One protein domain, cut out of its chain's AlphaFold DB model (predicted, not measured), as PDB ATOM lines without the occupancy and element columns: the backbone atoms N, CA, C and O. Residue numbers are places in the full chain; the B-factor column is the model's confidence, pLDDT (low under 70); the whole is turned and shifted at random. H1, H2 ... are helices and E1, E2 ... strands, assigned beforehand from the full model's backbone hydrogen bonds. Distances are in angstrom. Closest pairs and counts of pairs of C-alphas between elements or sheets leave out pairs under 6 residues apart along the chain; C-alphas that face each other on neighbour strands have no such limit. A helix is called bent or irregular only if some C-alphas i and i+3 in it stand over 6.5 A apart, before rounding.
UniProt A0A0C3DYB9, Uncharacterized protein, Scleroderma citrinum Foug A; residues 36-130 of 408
ATOM      1  N   PRO A  36     121.988  47.980  50.778       58.69
ATOM      2  CA  PRO A  36     121.530  49.146  50.020       58.69
ATOM      3  C   PRO A  36     120.081  49.477  50.383       58.69
ATOM      4  O   PRO A  36     119.799  50.581  50.836       58.69
ATOM      5  N   LYS A  37     119.209  48.458  50.340       68.00
ATOM      6  CA  LYS A  37     117.779  48.567  50.649       68.00
ATOM      7  C   LYS A  37     117.520  49.246  51.991       68.00
ATOM      8  O   LYS A  37     116.781  50.212  52.024       68.00
ATOM      9  N   GLN A  38     118.206  48.836  53.058       73.19
ATOM     10  CA  GLN A  38     118.055  49.431  54.390       73.19
ATOM     11  C   GLN A  38     118.406  50.933  54.421       73.19
ATOM     12  O   GLN A  38     117.812  51.694  55.184       73.19
ATOM     13  N   LYS A  39     119.365  51.384  53.597       74.38
ATOM     14  CA  LYS A  39     119.704  52.808  53.465       74.38
ATOM     15  C   LYS A  39     118.659  53.560  52.642       74.38
ATOM     16  O   LYS A  39     118.291  54.668  53.022       74.38
ATOM     17  N   ASP A  40     118.182  52.966  51.556       81.50
ATOM     18  CA  ASP A  40     117.177  53.569  50.676       81.50
ATOM     19  C   ASP A  40     115.802  53.651  51.377       81.50
ATOM     20  O   ASP A  40     115.119  54.670  51.301       81.50
ATOM     21  N   GLU A  41     115.448  52.626  52.158       79.06
ATOM     22  CA  GLU A  41     114.298  52.572  53.071       79.06
ATOM     23  C   GLU A  41     114.399  53.644  54.168       79.06
ATOM     24  O   GLU A  41     113.427  54.360  54.408       79.06
ATOM     25  N   TRP A  42     115.572  53.814  54.796       83.38
ATOM     26  CA  TRP A  42     115.794  54.878  55.784       83.38
ATOM     27  C   TRP A  42     115.712  56.280  55.165       83.38
ATOM     28  O   TRP A  42     115.075  57.152  55.747       83.38
ATOM     29  N   LEU A  43     116.286  56.497  53.975       83.38
ATOM     30  CA  LEU A  43     116.176  57.775  53.259       83.38
ATOM     31  C   LEU A  43     114.721  58.094  52.893       83.38
ATOM     32  O   LEU A  43     114.290  59.231  53.076       83.38
ATOM     33  N   LYS A  44     113.951  57.098  52.437       77.88
ATOM     34  CA  LYS A  44     112.517  57.244  52.148       77.88
ATOM     35  C   LYS A  44     111.723  57.597  53.410       77.88
ATOM     36  O   LYS A  44     110.970  58.564  53.389       77.88
ATOM     37  N   ALA A  45     111.948  56.888  54.516       72.50
ATOM     38  CA  ALA A  45     111.290  57.167  55.792       72.50
ATOM     39  C   ALA A  45     111.673  58.545  56.372       72.50
ATOM     40  O   ALA A  45     110.814  59.252  56.895       72.50
ATOM     41  N   ALA A  46     112.937  58.963  56.244       73.31
ATOM     42  CA  ALA A  46     113.394  60.291  56.653       73.31
ATOM     43  C   ALA A  46     112.767  61.402  55.791       73.31
ATOM     44  O   ALA A  46     112.382  62.446  56.318       73.31
ATOM     45  N   GLN A  47     112.599  61.173  54.484       81.81
ATOM     46  CA  GLN A  47     111.910  62.099  53.581       81.81
ATOM     47  C   GLN A  47     110.413  62.203  53.917       81.81
ATOM     48  O   GLN A  47     109.895  63.311  54.038       81.81
ATOM     49  N   GLU A  48     109.735  61.075  54.144       70.19
ATOM     50  CA  GLU A  48     108.322  61.025  54.552       70.19
ATOM     51  C   GLU A  48     108.095  61.700  55.914       70.19
ATOM     52  O   GLU A  48     107.178  62.507  56.056       70.19
ATOM     53  N   SER A  49     108.973  61.454  56.893       64.38
ATOM     54  CA  SER A  49     108.940  62.120  58.202       64.38
ATOM     55  C   SER A  49     109.204  63.625  58.097       64.38
ATOM     56  O   SER A  49     108.597  64.408  58.830       64.38
ATOM     57  N   THR A  50     110.097  64.042  57.195       72.56
ATOM     58  CA  THR A  50     110.415  65.458  56.972       72.56
ATOM     59  C   THR A  50     109.236  66.189  56.339       72.56
ATOM     60  O   THR A  50     108.863  67.257  56.814       72.56
ATOM     61  N   GLU A  51     108.605  65.611  55.317       66.25
ATOM     62  CA  GLU A  51     107.457  66.238  54.657       66.25
ATOM     63  C   GLU A  51     106.219  66.256  55.565       66.25
ATOM     64  O   GLU A  51     105.531  67.272  55.658       66.25
ATOM     65  N   HIS A  52     105.991  65.189  56.343       54.03
ATOM     66  CA  HIS A  52     104.957  65.191  57.378       54.03
ATOM     67  C   HIS A  52     105.167  66.335  58.383       54.03
ATOM     68  O   HIS A  52     104.198  67.006  58.740       54.03
ATOM     69  N   PHE A  53     106.411  66.579  58.817       56.06
ATOM     70  CA  PHE A  53     106.753  67.699  59.696       56.06
ATOM     71  C   PHE A  53     106.528  69.066  59.028       56.06
ATOM     72  O   PHE A  53     105.966  69.955  59.663       56.06
ATOM     73  N   ARG A  54     106.891  69.238  57.746       63.44
ATOM     74  CA  ARG A  54     106.654  70.499  57.011       63.44
ATOM     75  C   ARG A  54     105.169  70.851  56.896       63.44
ATOM     76  O   ARG A  54     104.834  72.028  56.969       63.44
ATOM     77  N   ILE A  55     104.302  69.854  56.710       51.25
ATOM     78  CA  ILE A  55     102.861  70.063  56.491       51.25
ATOM     79  C   ILE A  55     102.084  70.184  57.814       51.25
ATOM     80  O   ILE A  55     101.188  71.017  57.917       51.25
ATOM     81  N   HIS A  56     102.408  69.369  58.825       46.91
ATOM     82  CA  HIS A  56     101.593  69.229  60.046       46.91
ATOM     83  C   HIS A  56     102.275  69.738  61.327       46.91
ATOM     84  O   HIS A  56     101.676  69.684  62.402       46.91
ATOM     85  N   GLY A  57     103.531  70.186  61.252       45.72
ATOM     86  CA  GLY A  57     104.357  70.434  62.431       45.72
ATOM     87  C   GLY A  57     104.700  69.142  63.185       45.72
ATOM     88  O   GLY A  57     104.710  68.044  62.620       45.72
ATOM     89  N   SER A  58     105.023  69.269  64.474       47.59
ATOM     90  CA  SER A  58     105.417  68.149  65.337       47.59
ATOM     91  C   SER A  58     104.878  68.313  66.765       47.59
ATOM     92  O   SER A  58     105.019  69.392  67.338       47.59
ATOM     93  N   PRO A  59     104.344  67.245  67.392       39.94
ATOM     94  CA  PRO A  59     104.039  67.215  68.825       39.94
ATOM     95  C   PRO A  59     105.274  66.904  69.698       39.94
ATOM     96  O   PRO A  59     105.161  66.819  70.920       39.94
ATOM     97  N   LEU A  60     106.439  66.667  69.088       42.41
ATOM     98  CA  LEU A  60     107.724  66.470  69.763       42.41
ATOM     99  C   LEU A  60     108.573  67.751  69.676       42.41
ATOM    100  O   LEU A  60     108.614  68.355  68.601       42.41
ATOM    101  N   PRO A  61     109.305  68.124  70.746       44.62
ATOM    102  CA  PRO A  61     110.047  69.385  70.824       44.62
ATOM    103  C   PRO A  61     111.254  69.448  69.892       44.62
ATOM    104  O   PRO A  61     111.652  70.533  69.479       44.62
ATOM    105  N   VAL A  62     111.811  68.297  69.518       54.31
ATOM    106  CA  VAL A  62     112.856  68.185  68.501       54.31
ATOM    107  C   VAL A  62     112.506  67.080  67.513       54.31
ATOM    108  O   VAL A  62     111.994  66.025  67.899       54.31
ATOM    109  N   VAL A  63     112.806  67.316  66.240       62.12
ATOM    110  CA  VAL A  63     112.657  66.352  65.143       62.12
ATOM    111  C   VAL A  63     113.948  66.241  64.353       62.12
ATOM    112  O   VAL A  63     114.859  67.056  64.480       62.12
ATOM    113  N   TRP A  64     114.016  65.212  63.523       78.69
ATOM    114  CA  TRP A  64     115.109  65.002  62.592       78.69
ATOM    115  C   TRP A  64     114.623  65.383  61.194       78.69
ATOM    116  O   TRP A  64     113.625  64.846  60.718       78.69
ATOM    117  N   VAL A  65     115.290  66.359  60.580       80.62
ATOM    118  CA  VAL A  65     114.950  66.904  59.259       80.62
ATOM    119  C   VAL A  65     115.994  66.438  58.261       80.62
ATOM    120  O   VAL A  65     117.171  66.776  58.398       80.62
ATOM    121  N   LEU A  66     115.569  65.675  57.256       90.38
ATOM    122  CA  LEU A  66     116.420  65.249  56.151       90.38
ATOM    123  C   LEU A  66     116.871  66.473  55.344       90.38
ATOM    124  O   LEU A  66     116.047  67.267  54.891       90.38
ATOM    125  N   THR A  67     118.178  66.594  55.134       90.75
ATOM    126  CA  THR A  67     118.793  67.642  54.316       90.75
ATOM    127  C   THR A  67     119.818  67.063  53.334       90.75
ATOM    128  O   THR A  67     120.189  65.885  53.407       90.75
ATOM    129  N   GLU A  68     120.263  67.892  52.389       92.00
ATOM    130  CA  GLU A  68     121.261  67.552  51.378       92.00
ATOM    131  C   GLU A  68     122.349  68.633  51.260       92.00
ATOM    132  O   GLU A  68     122.063  69.825  51.141       92.00
ATOM    133  N   GLY A  69     123.618  68.216  51.267       91.69
ATOM    134  CA  GLY A  69     124.768  69.116  51.159       91.69
ATOM    135  C   GLY A  69     124.939  70.003  52.395       91.69
ATOM    136  O   GLY A  69     124.853  69.524  53.524       91.69
ATOM    137  N   ASN A  70     125.201  71.292  52.185       89.75
ATOM    138  CA  ASN A  70     125.446  72.275  53.246       89.75
ATOM    139  C   ASN A  70     124.185  73.050  53.689       89.75
ATOM    140  O   ASN A  70     124.293  74.033  54.419       89.75
ATOM    141  N   HIS A  71     122.990  72.636  53.252       84.94
ATOM    142  CA  HIS A  71     121.738  73.289  53.633       84.94
ATOM    143  C   HIS A  71     121.385  72.983  55.094       84.94
ATOM    144  O   HIS A  71     121.057  71.847  55.445       84.94
ATOM    145  N   ILE A  72     121.413  74.007  55.943       84.88
ATOM    146  CA  ILE A  72     120.989  73.919  57.342       84.88
ATOM    147  C   ILE A  72     119.530  74.393  57.442       84.88
ATOM    148  O   ILE A  72     119.238  75.515  57.024       84.88
ATOM    149  N   PRO A  73     118.591  73.574  57.958       73.69
ATOM    150  CA  PRO A  73     117.221  74.016  58.204       73.69
ATOM    151  C   PRO A  73     117.152  75.159  59.235       73.69
ATOM    152  O   PRO A  73     117.953  75.173  60.173       73.69
ATOM    153  N   PRO A  74     116.167  76.073  59.141       57.19
ATOM    154  CA  PRO A  74     115.868  76.990  60.238       57.19
ATOM    155  C   PRO A  74     115.515  76.198  61.508       57.19
ATOM    156  O   PRO A  74     114.999  75.081  61.428       57.19
ATOM    157  N   ASN A  75     115.802  76.773  62.677       58.81
ATOM    158  CA  ASN A  75     115.670  76.128  63.992       58.81
ATOM    159  C   ASN A  75     116.530  74.859  64.197       58.81
ATOM    160  O   ASN A  75     116.278  74.094  65.132       58.81
ATOM    161  N   ALA A  76     117.547  74.606  63.362       62.59
ATOM    162  CA  ALA A  76     118.545  73.569  63.625       62.59
ATOM    163  C   ALA A  76     119.255  73.808  64.970       62.59
ATOM    164  O   ALA A  76     119.658  74.927  65.273       62.59
ATOM    165  N   VAL A  77     119.422  72.751  65.768       63.00
ATOM    166  CA  VAL A  77     119.996  72.829  67.120       63.00
ATOM    167  C   VAL A  77     121.527  72.925  67.031       63.00
ATOM    168  O   VAL A  77     122.161  71.946  66.609       63.00
ATOM    169  N   PRO A  78     122.147  74.064  67.410       64.75
ATOM    170  CA  PRO A  78     123.598  74.174  67.475       64.75
ATOM    171  C   PRO A  78     124.135  73.377  68.672       64.75
ATOM    172  O   PRO A  78     123.459  73.229  69.691       64.75
ATOM    173  N   PHE A  79     125.361  72.865  68.564       53.97
ATOM    174  CA  PHE A  79     126.051  72.185  69.675       53.97
ATOM    175  C   PHE A  79     127.494  72.663  69.895       53.97
ATOM    176  O   PHE A  79     128.118  72.303  70.892       53.97
ATOM    177  N   SER A  80     128.043  73.407  68.937       51.97
ATOM    178  CA  SER A  80     129.413  73.915  68.903       51.97
ATOM    179  C   SER A  80     129.481  75.011  67.833       51.97
ATOM    180  O   SER A  80     128.619  75.070  66.959       51.97
ATOM    181  N   GLU A  81     130.498  75.861  67.876       58.09
ATOM    182  CA  GLU A  81     130.841  76.803  66.809       58.09
ATOM    183  C   GLU A  81     132.337  76.644  66.498       58.09
ATOM    184  O   GLU A  81     133.123  76.304  67.388       58.09
ATOM    185  N   ASP A  82     132.726  76.821  65.234       55.88
ATOM    186  CA  ASP A  82     134.128  76.882  64.813       55.88
ATOM    187  C   ASP A  82     134.444  78.215  64.117       55.88
ATOM    188  O   ASP A  82     133.555  79.026  63.865       55.88
ATOM    189  N   LEU A  83     135.722  78.452  63.790       48.34
ATOM    190  CA  LEU A  83     136.203  79.682  63.130       48.34
ATOM    191  C   LEU A  83     135.556  79.962  61.755       48.34
ATOM    192  O   LEU A  83     135.826  80.995  61.148       48.34
ATOM    193  N   SER A  84     134.741  79.040  61.244       60.84
ATOM    194  CA  SER A  84     133.998  79.134  59.988       60.84
ATOM    195  C   SER A  84     132.473  79.021  60.168       60.84
ATOM    196  O   SER A  84     131.755  78.970  59.169       60.84
ATOM    197  N   GLY A  85     131.968  79.031  61.409       65.88
ATOM    198  CA  GLY A  85     130.547  79.174  61.736       65.88
ATOM    199  C   GLY A  85     129.965  78.078  62.645       65.88
ATOM    200  O   GLY A  85     130.664  77.149  63.066       65.88
ATOM    201  N   PRO A  86     128.660  78.172  62.964       65.81
ATOM    202  CA  PRO A  86     127.979  77.251  63.870       65.81
ATOM    203  C   PRO A  86     127.911  75.818  63.328       65.81
ATOM    204  O   PRO A  86     127.735  75.578  62.131       65.81
ATOM    205  N   LEU A  87     128.006  74.856  64.248       72.00
ATOM    206  CA  LEU A  87     127.921  73.425  63.996       72.00
ATOM    207  C   LEU A  87     126.676  72.817  64.658       72.00
ATOM    208  O   LEU A  87     126.379  73.032  65.835       72.00
ATOM    209  N   TYR A  88     125.982  71.986  63.886       78.56
ATOM    210  CA  TYR A  88     124.670  71.417  64.182       78.56
ATOM    211  C   TYR A  88     124.732  69.894  64.305       78.56
ATOM    212  O   TYR A  88     125.542  69.234  63.643       78.56
ATOM    213  N   ILE A  89     123.863  69.325  65.145       78.00
ATOM    214  CA  ILE A  89     123.835  67.878  65.395       78.00
ATOM    215  C   ILE A  89     123.269  67.159  64.167       78.00
ATOM    216  O   ILE A  89     122.085  67.283  63.852       78.00
ATOM    217  N   ALA A  90     124.108  66.363  63.506       87.44
ATOM    218  CA  ALA A  90     123.737  65.549  62.355       87.44
ATOM    219  C   ALA A  90     123.638  64.060  62.724       87.44
ATOM    220  O   ALA A  90     124.398  63.570  63.563       87.44
ATOM    221  N   ARG A  91     122.761  63.308  62.047       87.00
ATOM    222  CA  ARG A  91     122.753  61.837  62.062       87.00
ATOM    223  C   ARG A  91     122.628  61.241  60.659       87.00
ATOM    224  O   ARG A  91     121.952  61.799  59.797       87.00
ATOM    225  N   ALA A  92     123.247  60.085  60.434       87.00
ATOM    226  CA  ALA A  92     123.127  59.338  59.180       87.00
ATOM    227  C   ALA A  92     123.198  57.822  59.406       87.00
ATOM    228  O   ALA A  92     123.900  57.357  60.307       87.00
ATOM    229  N   LEU A  93     122.510  57.045  58.561       82.00
ATOM    230  CA  LEU A  93     122.651  55.587  58.535       82.00
ATOM    231  C   LEU A  93     123.895  55.171  57.727       82.00
ATOM    232  O   LEU A  93     123.965  55.381  56.513       82.00
ATOM    233  N   LEU A  94     124.857  54.530  58.393       79.44
ATOM    234  CA  LEU A  94     126.088  53.986  57.815       79.44
ATOM    235  C   LEU A  94     126.195  52.492  58.147       79.44
ATOM    236  O   LEU A  94     126.084  52.095  59.303       79.44
ATOM    237  N   GLU A  95     126.372  51.654  57.121       80.75
ATOM    238  CA  GLU A  95     126.466  50.181  57.223       80.75
ATOM    239  C   GLU A  95     125.368  49.481  58.067       80.75
ATOM    240  O   GLU A  95     125.553  48.354  58.524       80.75
ATOM    241  N   GLY A  96     124.196  50.113  58.218       70.88
ATOM    242  CA  GLY A  96     123.056  49.591  58.985       70.88
ATOM    243  C   GLY A  96     122.952  50.103  60.428       70.88
ATOM    244  O   GLY A  96     122.046  49.684  61.150       70.88
ATOM    245  N   HIS A  97     123.824  51.027  60.843       71.81
ATOM    246  CA  HIS A  97     123.797  51.690  62.150       71.81
ATOM    247  C   HIS A  97     123.670  53.212  61.997       71.81
ATOM    248  O   HIS A  97     124.175  53.788  61.035       71.81
ATOM    249  N   ILE A  98     123.002  53.881  62.941       76.12
ATOM    250  CA  ILE A  98     122.929  55.350  62.970       76.12
ATOM    251  C   ILE A  98     124.173  55.891  63.679       76.12
ATOM    252  O   ILE A  98     124.461  55.497  64.809       76.12
ATOM    253  N   TYR A  99     124.877  56.814  63.029       78.31
ATOM    254  CA  TYR A  99     125.996  57.562  63.600       78.31
ATOM    255  C   TYR A  99     125.604  59.023  63.803       78.31
ATOM    256  O   TYR A  99     124.879  59.583  62.982       78.31
ATOM    257  N   LEU A 100     126.116  59.633  64.875       83.88
ATOM    258  CA  LEU A 100     126.061  61.079  65.096       83.88
ATOM    259  C   LEU A 100     127.307  61.756  64.512       83.88
ATOM    260  O   LEU A 100     128.382  61.153  64.445       83.88
ATOM    261  N   GLY A 101     127.153  63.007  64.095       82.44
ATOM    262  CA  GLY A 101     128.192  63.819  63.474       82.44
ATOM    263  C   GLY A 101     127.860  65.309  63.531       82.44
ATOM    264  O   GLY A 101     126.901  65.720  64.186       82.44
ATOM    265  N   LYS A 102     128.660  66.109  62.827       85.56
ATOM    266  CA  LYS A 102     128.534  67.571  62.736       85.56
ATOM    267  C   LYS A 102     128.078  67.986  61.338       85.56
ATOM    268  O   LYS A 102     128.536  67.414  60.352       85.56
ATOM    269  N   ALA A 103     127.226  68.993  61.242       89.25
ATOM    270  CA  ALA A 103     126.911  69.691  59.997       89.25
ATOM    271  C   ALA A 103     127.057  71.201  60.195       89.25
ATOM    272  O   ALA A 103     127.050  71.667  61.325       89.25
ATOM    273  N   GLY A 104     127.189  71.950  59.108       84.50
ATOM    274  CA  GLY A 104     127.347  73.403  59.116       84.50
ATOM    275  C   GLY A 104     127.374  73.924  57.682       84.50
ATOM    276  O   GLY A 104     127.642  73.152  56.756       84.50
ATOM    277  N   SER A 105     127.074  75.204  57.472       86.38
ATOM    278  CA  SER A 105     127.023  75.819  56.134       86.38
ATOM    279  C   SER A 105     128.389  75.831  55.426       86.38
ATOM    280  O   SER A 105     128.445  75.803  54.193       86.38
ATOM    281  N   GLN A 106     129.478  75.788  56.202       83.81
ATOM    282  CA  GLN A 106     130.867  75.629  55.763       83.81
ATOM    283  C   GLN A 106     131.233  74.188  55.348       83.81
ATOM    284  O   GLN A 106     132.235  73.969  54.663       83.81
ATOM    285  N   LEU A 107     130.438  73.183  55.740       88.38
ATOM    286  CA  LEU A 107     130.708  71.766  55.487       88.38
ATOM    287  C   LEU A 107     129.912  71.260  54.276       88.38
ATOM    288  O   LEU A 107     128.707  71.451  54.188       88.38
ATOM    289  N   LYS A 108     130.555  70.518  53.366       89.75
ATOM    290  CA  LYS A 108     129.950  70.003  52.109       89.75
ATOM    291  C   LYS A 108     128.879  68.902  52.296       89.75
ATOM    292  O   LYS A 108     128.557  68.187  51.349       89.75
ATOM    293  N   GLY A 109     128.386  68.712  53.512       91.62
ATOM    294  CA  GLY A 109     127.579  67.584  53.969       91.62
ATOM    295  C   GLY A 109     127.861  67.285  55.442       91.62
ATOM    296  O   GLY A 109     128.826  67.801  56.009       91.62
ATOM    297  N   GLY A 110     127.057  66.419  56.057       91.81
ATOM    298  CA  GLY A 110     127.288  65.981  57.431       91.81
ATOM    299  C   GLY A 110     128.602  65.203  57.536       91.81
ATOM    300  O   GLY A 110     128.856  64.295  56.740       91.81
ATOM    301  N   VAL A 111     129.447  65.559  58.500       88.94
ATOM    302  CA  VAL A 111     130.753  64.942  58.755       88.94
ATOM    303  C   VAL A 111     130.656  64.013  59.964       88.94
ATOM    304  O   VAL A 111     130.311  64.430  61.071       88.94
ATOM    305  N   PHE A 112     130.989  62.745  59.743       86.19
ATOM    306  CA  PHE A 112     130.834  61.649  60.698       86.19
ATOM    307  C   PHE A 112     132.170  60.946  60.930       86.19
ATOM    308  O   PHE A 112     132.921  60.724  59.981       86.19
ATOM    309  N   ILE A 113     132.453  60.535  62.169       77.19
ATOM    310  CA  ILE A 113     133.619  59.691  62.462       77.19
ATOM    311  C   ILE A 113     133.217  58.225  62.272       77.19
ATOM    312  O   ILE A 113     132.501  57.653  63.093       77.19
ATOM    313  N   TYR A 114     133.709  57.606  61.199       72.81
ATOM    314  CA  TYR A 114     133.480  56.202  60.870       72.81
ATOM    315  C   TYR A 114     134.811  55.455  60.721       72.81
ATOM    316  O   TYR A 114     135.733  55.931  60.064       72.81
ATOM    317  N   ALA A 115     134.937  54.286  61.360       69.81
ATOM    318  CA  ALA A 115     136.157  53.462  61.359       69.81
ATOM    319  C   ALA A 115     137.469  54.233  61.676       69.81
ATOM    320  O   ALA A 115     138.538  53.896  61.170       69.81
ATOM    321  N   GLY A 116     137.393  55.277  62.513       71.44
ATOM    322  CA  GLY A 116     138.539  56.122  62.877       71.44
ATOM    323  C   GLY A 116     138.936  57.175  61.831       71.44
ATOM    324  O   GLY A 116     140.038  57.712  61.910       71.44
ATOM    325  N   ARG A 117     138.071  57.472  60.855       70.81
ATOM    326  CA  ARG A 117     138.249  58.526  59.844       70.81
ATOM    327  C   ARG A 117     137.026  59.438  59.816       70.81
ATOM    328  O   ARG A 117     135.914  58.967  60.033       70.81
ATOM    329  N   GLU A 118     137.213  60.720  59.515       81.81
ATOM    330  CA  GLU A 118     136.085  61.570  59.121       81.81
ATOM    331  C   GLU A 118     135.624  61.191  57.706       81.81
ATOM    332  O   GLU A 118     136.444  60.996  56.805       81.81
ATOM    333  N   ILE A 119     134.309  61.082  57.514       87.81
ATOM    334  CA  ILE A 119     133.664  60.923  56.210       87.81
ATOM    335  C   ILE A 119     132.540  61.949  56.060       87.81
ATOM    336  O   ILE A 119     131.818  62.226  57.017       87.81
ATOM    337  N   THR A 120     132.370  62.495  54.857       93.69
ATOM    338  CA  THR A 120     131.250  63.387  54.524       93.69
ATOM    339  C   THR A 120     130.122  62.588  53.880       93.69
ATOM    340  O   THR A 120     130.354  61.822  52.944       93.69
ATOM    341  N   VAL A 121     128.894  62.779  54.357       92.62
ATOM    342  CA  VAL A 121     127.681  62.162  53.812       92.62
ATOM    343  C   VAL A 121     126.800  63.270  53.221       92.62
ATOM    344  O   VAL A 121     126.487  64.221  53.935       92.62
ATOM    345  N   PRO A 122     126.380  63.180  51.942       92.69
ATOM    346  CA  PRO A 122     125.612  64.250  51.310       92.69
ATOM    347  C   PRO A 122     124.163  64.316  51.805       92.69
ATOM    348  O   PRO A 122     123.667  65.419  51.978       92.69
ATOM    349  N   LYS A 123     123.511  63.172  52.076       94.50
ATOM    350  CA  LYS A 123     122.143  63.086  52.631       94.50
ATOM    351  C   LYS A 123     122.157  62.560  54.057       94.50
ATOM    352  O   LYS A 123     122.627  61.447  54.297       94.50
ATOM    353  N   TYR A 124     121.648  63.362  54.977       94.06
ATOM    354  CA  TYR A 124     121.691  63.133  56.419       94.06
ATOM    355  C   TYR A 124     120.560  63.924  57.083       94.06
ATOM    356  O   TYR A 124     119.998  64.828  56.470       94.06
ATOM    357  N   GLU A 125     120.210  63.593  58.320       90.56
ATOM    358  CA  GLU A 125     119.230  64.369  59.081       90.56
ATOM    359  C   GLU A 125     119.937  65.321  60.054       90.56
ATOM    360  O   GLU A 125     120.916  64.934  60.695       90.56
ATOM    361  N   ILE A 126     119.422  66.541  60.202       85.81
ATOM    362  CA  ILE A 126     119.811  67.498  61.249       85.81
ATOM    363  C   ILE A 126     118.757  67.485  62.360       85.81
ATOM    364  O   ILE A 126     117.565  67.351  62.079       85.81
ATOM    365  N   LEU A 127     119.185  67.629  63.617       80.44
ATOM    366  CA  LEU A 127     118.276  67.851  64.742       80.44
ATOM    367  C   LEU A 127     117.740  69.290  64.701       80.44
ATOM    368  O   LEU A 127     118.514  70.243  64.750       80.44
ATOM    369  N   VAL A 128     116.421  69.443  64.632       66.88
ATOM    370  CA  VAL A 128     115.717  70.725  64.490       66.88
ATOM    371  C   VAL A 128     114.699  70.879  65.616       66.88
ATOM    372  O   VAL A 128     113.994  69.925  65.951       66.88
ATOM    373  N   CYS A 129     114.615  72.071  66.205       56.62
ATOM    374  CA  CYS A 129     113.589  72.415  67.182       56.62
ATOM    375  C   CYS A 129     112.223  72.573  66.492       56.62
ATOM    376  O   CYS A 129     112.109  73.236  65.462       56.62
ATOM    377  N   ALA A 130     111.199  71.919  67.039       46.97
ATOM    378  CA  ALA A 130     109.988  71.560  66.299       46.97
ATOM    379  C   ALA A 130     108.669  71.849  67.033       46.97
ATOM    380  O   ALA A 130     107.625  71.942  66.388       46.97
TER     381      ALA A 130
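Overview. This is residues 36 to 130 of the 408 residues of an uncharacterized protein of Scleroderma citrinum Foug A (UniProt A0A0C3DYB9). A strongly twisted antiparallel sheet of seven strands folds round on itself, E6 turning sharply into E7, which pairs back with E3, and one long helix, H1, covers the side made by E1, E3 and E7. E2 pairs with the first part of the bent strand E3. The printed part has 95 residues, with one named helix and seven named strands in the order H1 E1 E2 E3 E4 E5 E6 E7; E2 to E6 form a meander, each strand the antiparallel neighbour of the one before. The class is mixed, helices and strands; the whole is compact, with a radius of gyration of the C-alphas of 13.0 A and spans of 36 by 32 by 18 A.

Arrangement. Start at E3, residues 85 to 94, which bends by 52 degrees at residue 89. On one side of it find E2, residues 78 to 82, and E7, residues 123 to 129; on the other side is E4, residues 97 to 103. Within hydrogen-bond range of E3 are N 87 to O 80 of E2 at 2.8 A, N 91 to O 125 of E7 at 2.8 A, and N 88 to O 103 of E4 at 2.8 A. E5, residues 110 to 114, forms hairpins with E4, N 111 to O 102 being 2.8 A, and with E6, residues 117 to 121, N 121 to O 110 being 2.8 A. E6 runs on into E7 at 84 degrees. E1, residues 62 to 68, is an edge strand antiparallel to E7, with N 65 and O 126 2.9 A apart. H1, residues 36 to 56, is on the sheet at a height of 8.5 A, over E1, E3 and E7; on the local plane it stands at 27 degrees to E3, only just along the strands. The closest C-alphas of H1 and E1 are those of Thr 50 and Val 65, 5.3 A apart. In H1 every O i to N i+4 pair is within hydrogen-bond range.

Along the chain. Find C-alpha 85 at (130.547, 79.174, 61.736), from which E3 runs 25.9 A. H1 begins at C-alpha 36 at (121.530, 49.146, 50.020) and runs 30.0 A; E7 runs 19.3 A to C-alpha 129 at (113.589, 72.415, 67.182). E1 measures 19.1 A, E4 18.4 A, E6 12.7 A, E5 12.1 A and E2 11.2 A.

Size, cuts and confidence. The two C-alphas farthest apart, those of His 56 and Gly 116, are 39.3 A apart. The printed part has no cut, and no link is long. Look for pLDDT under 70 at 33 residues, among them 51 to 63 and 74 to 86; the mean of the printed part is 73.7.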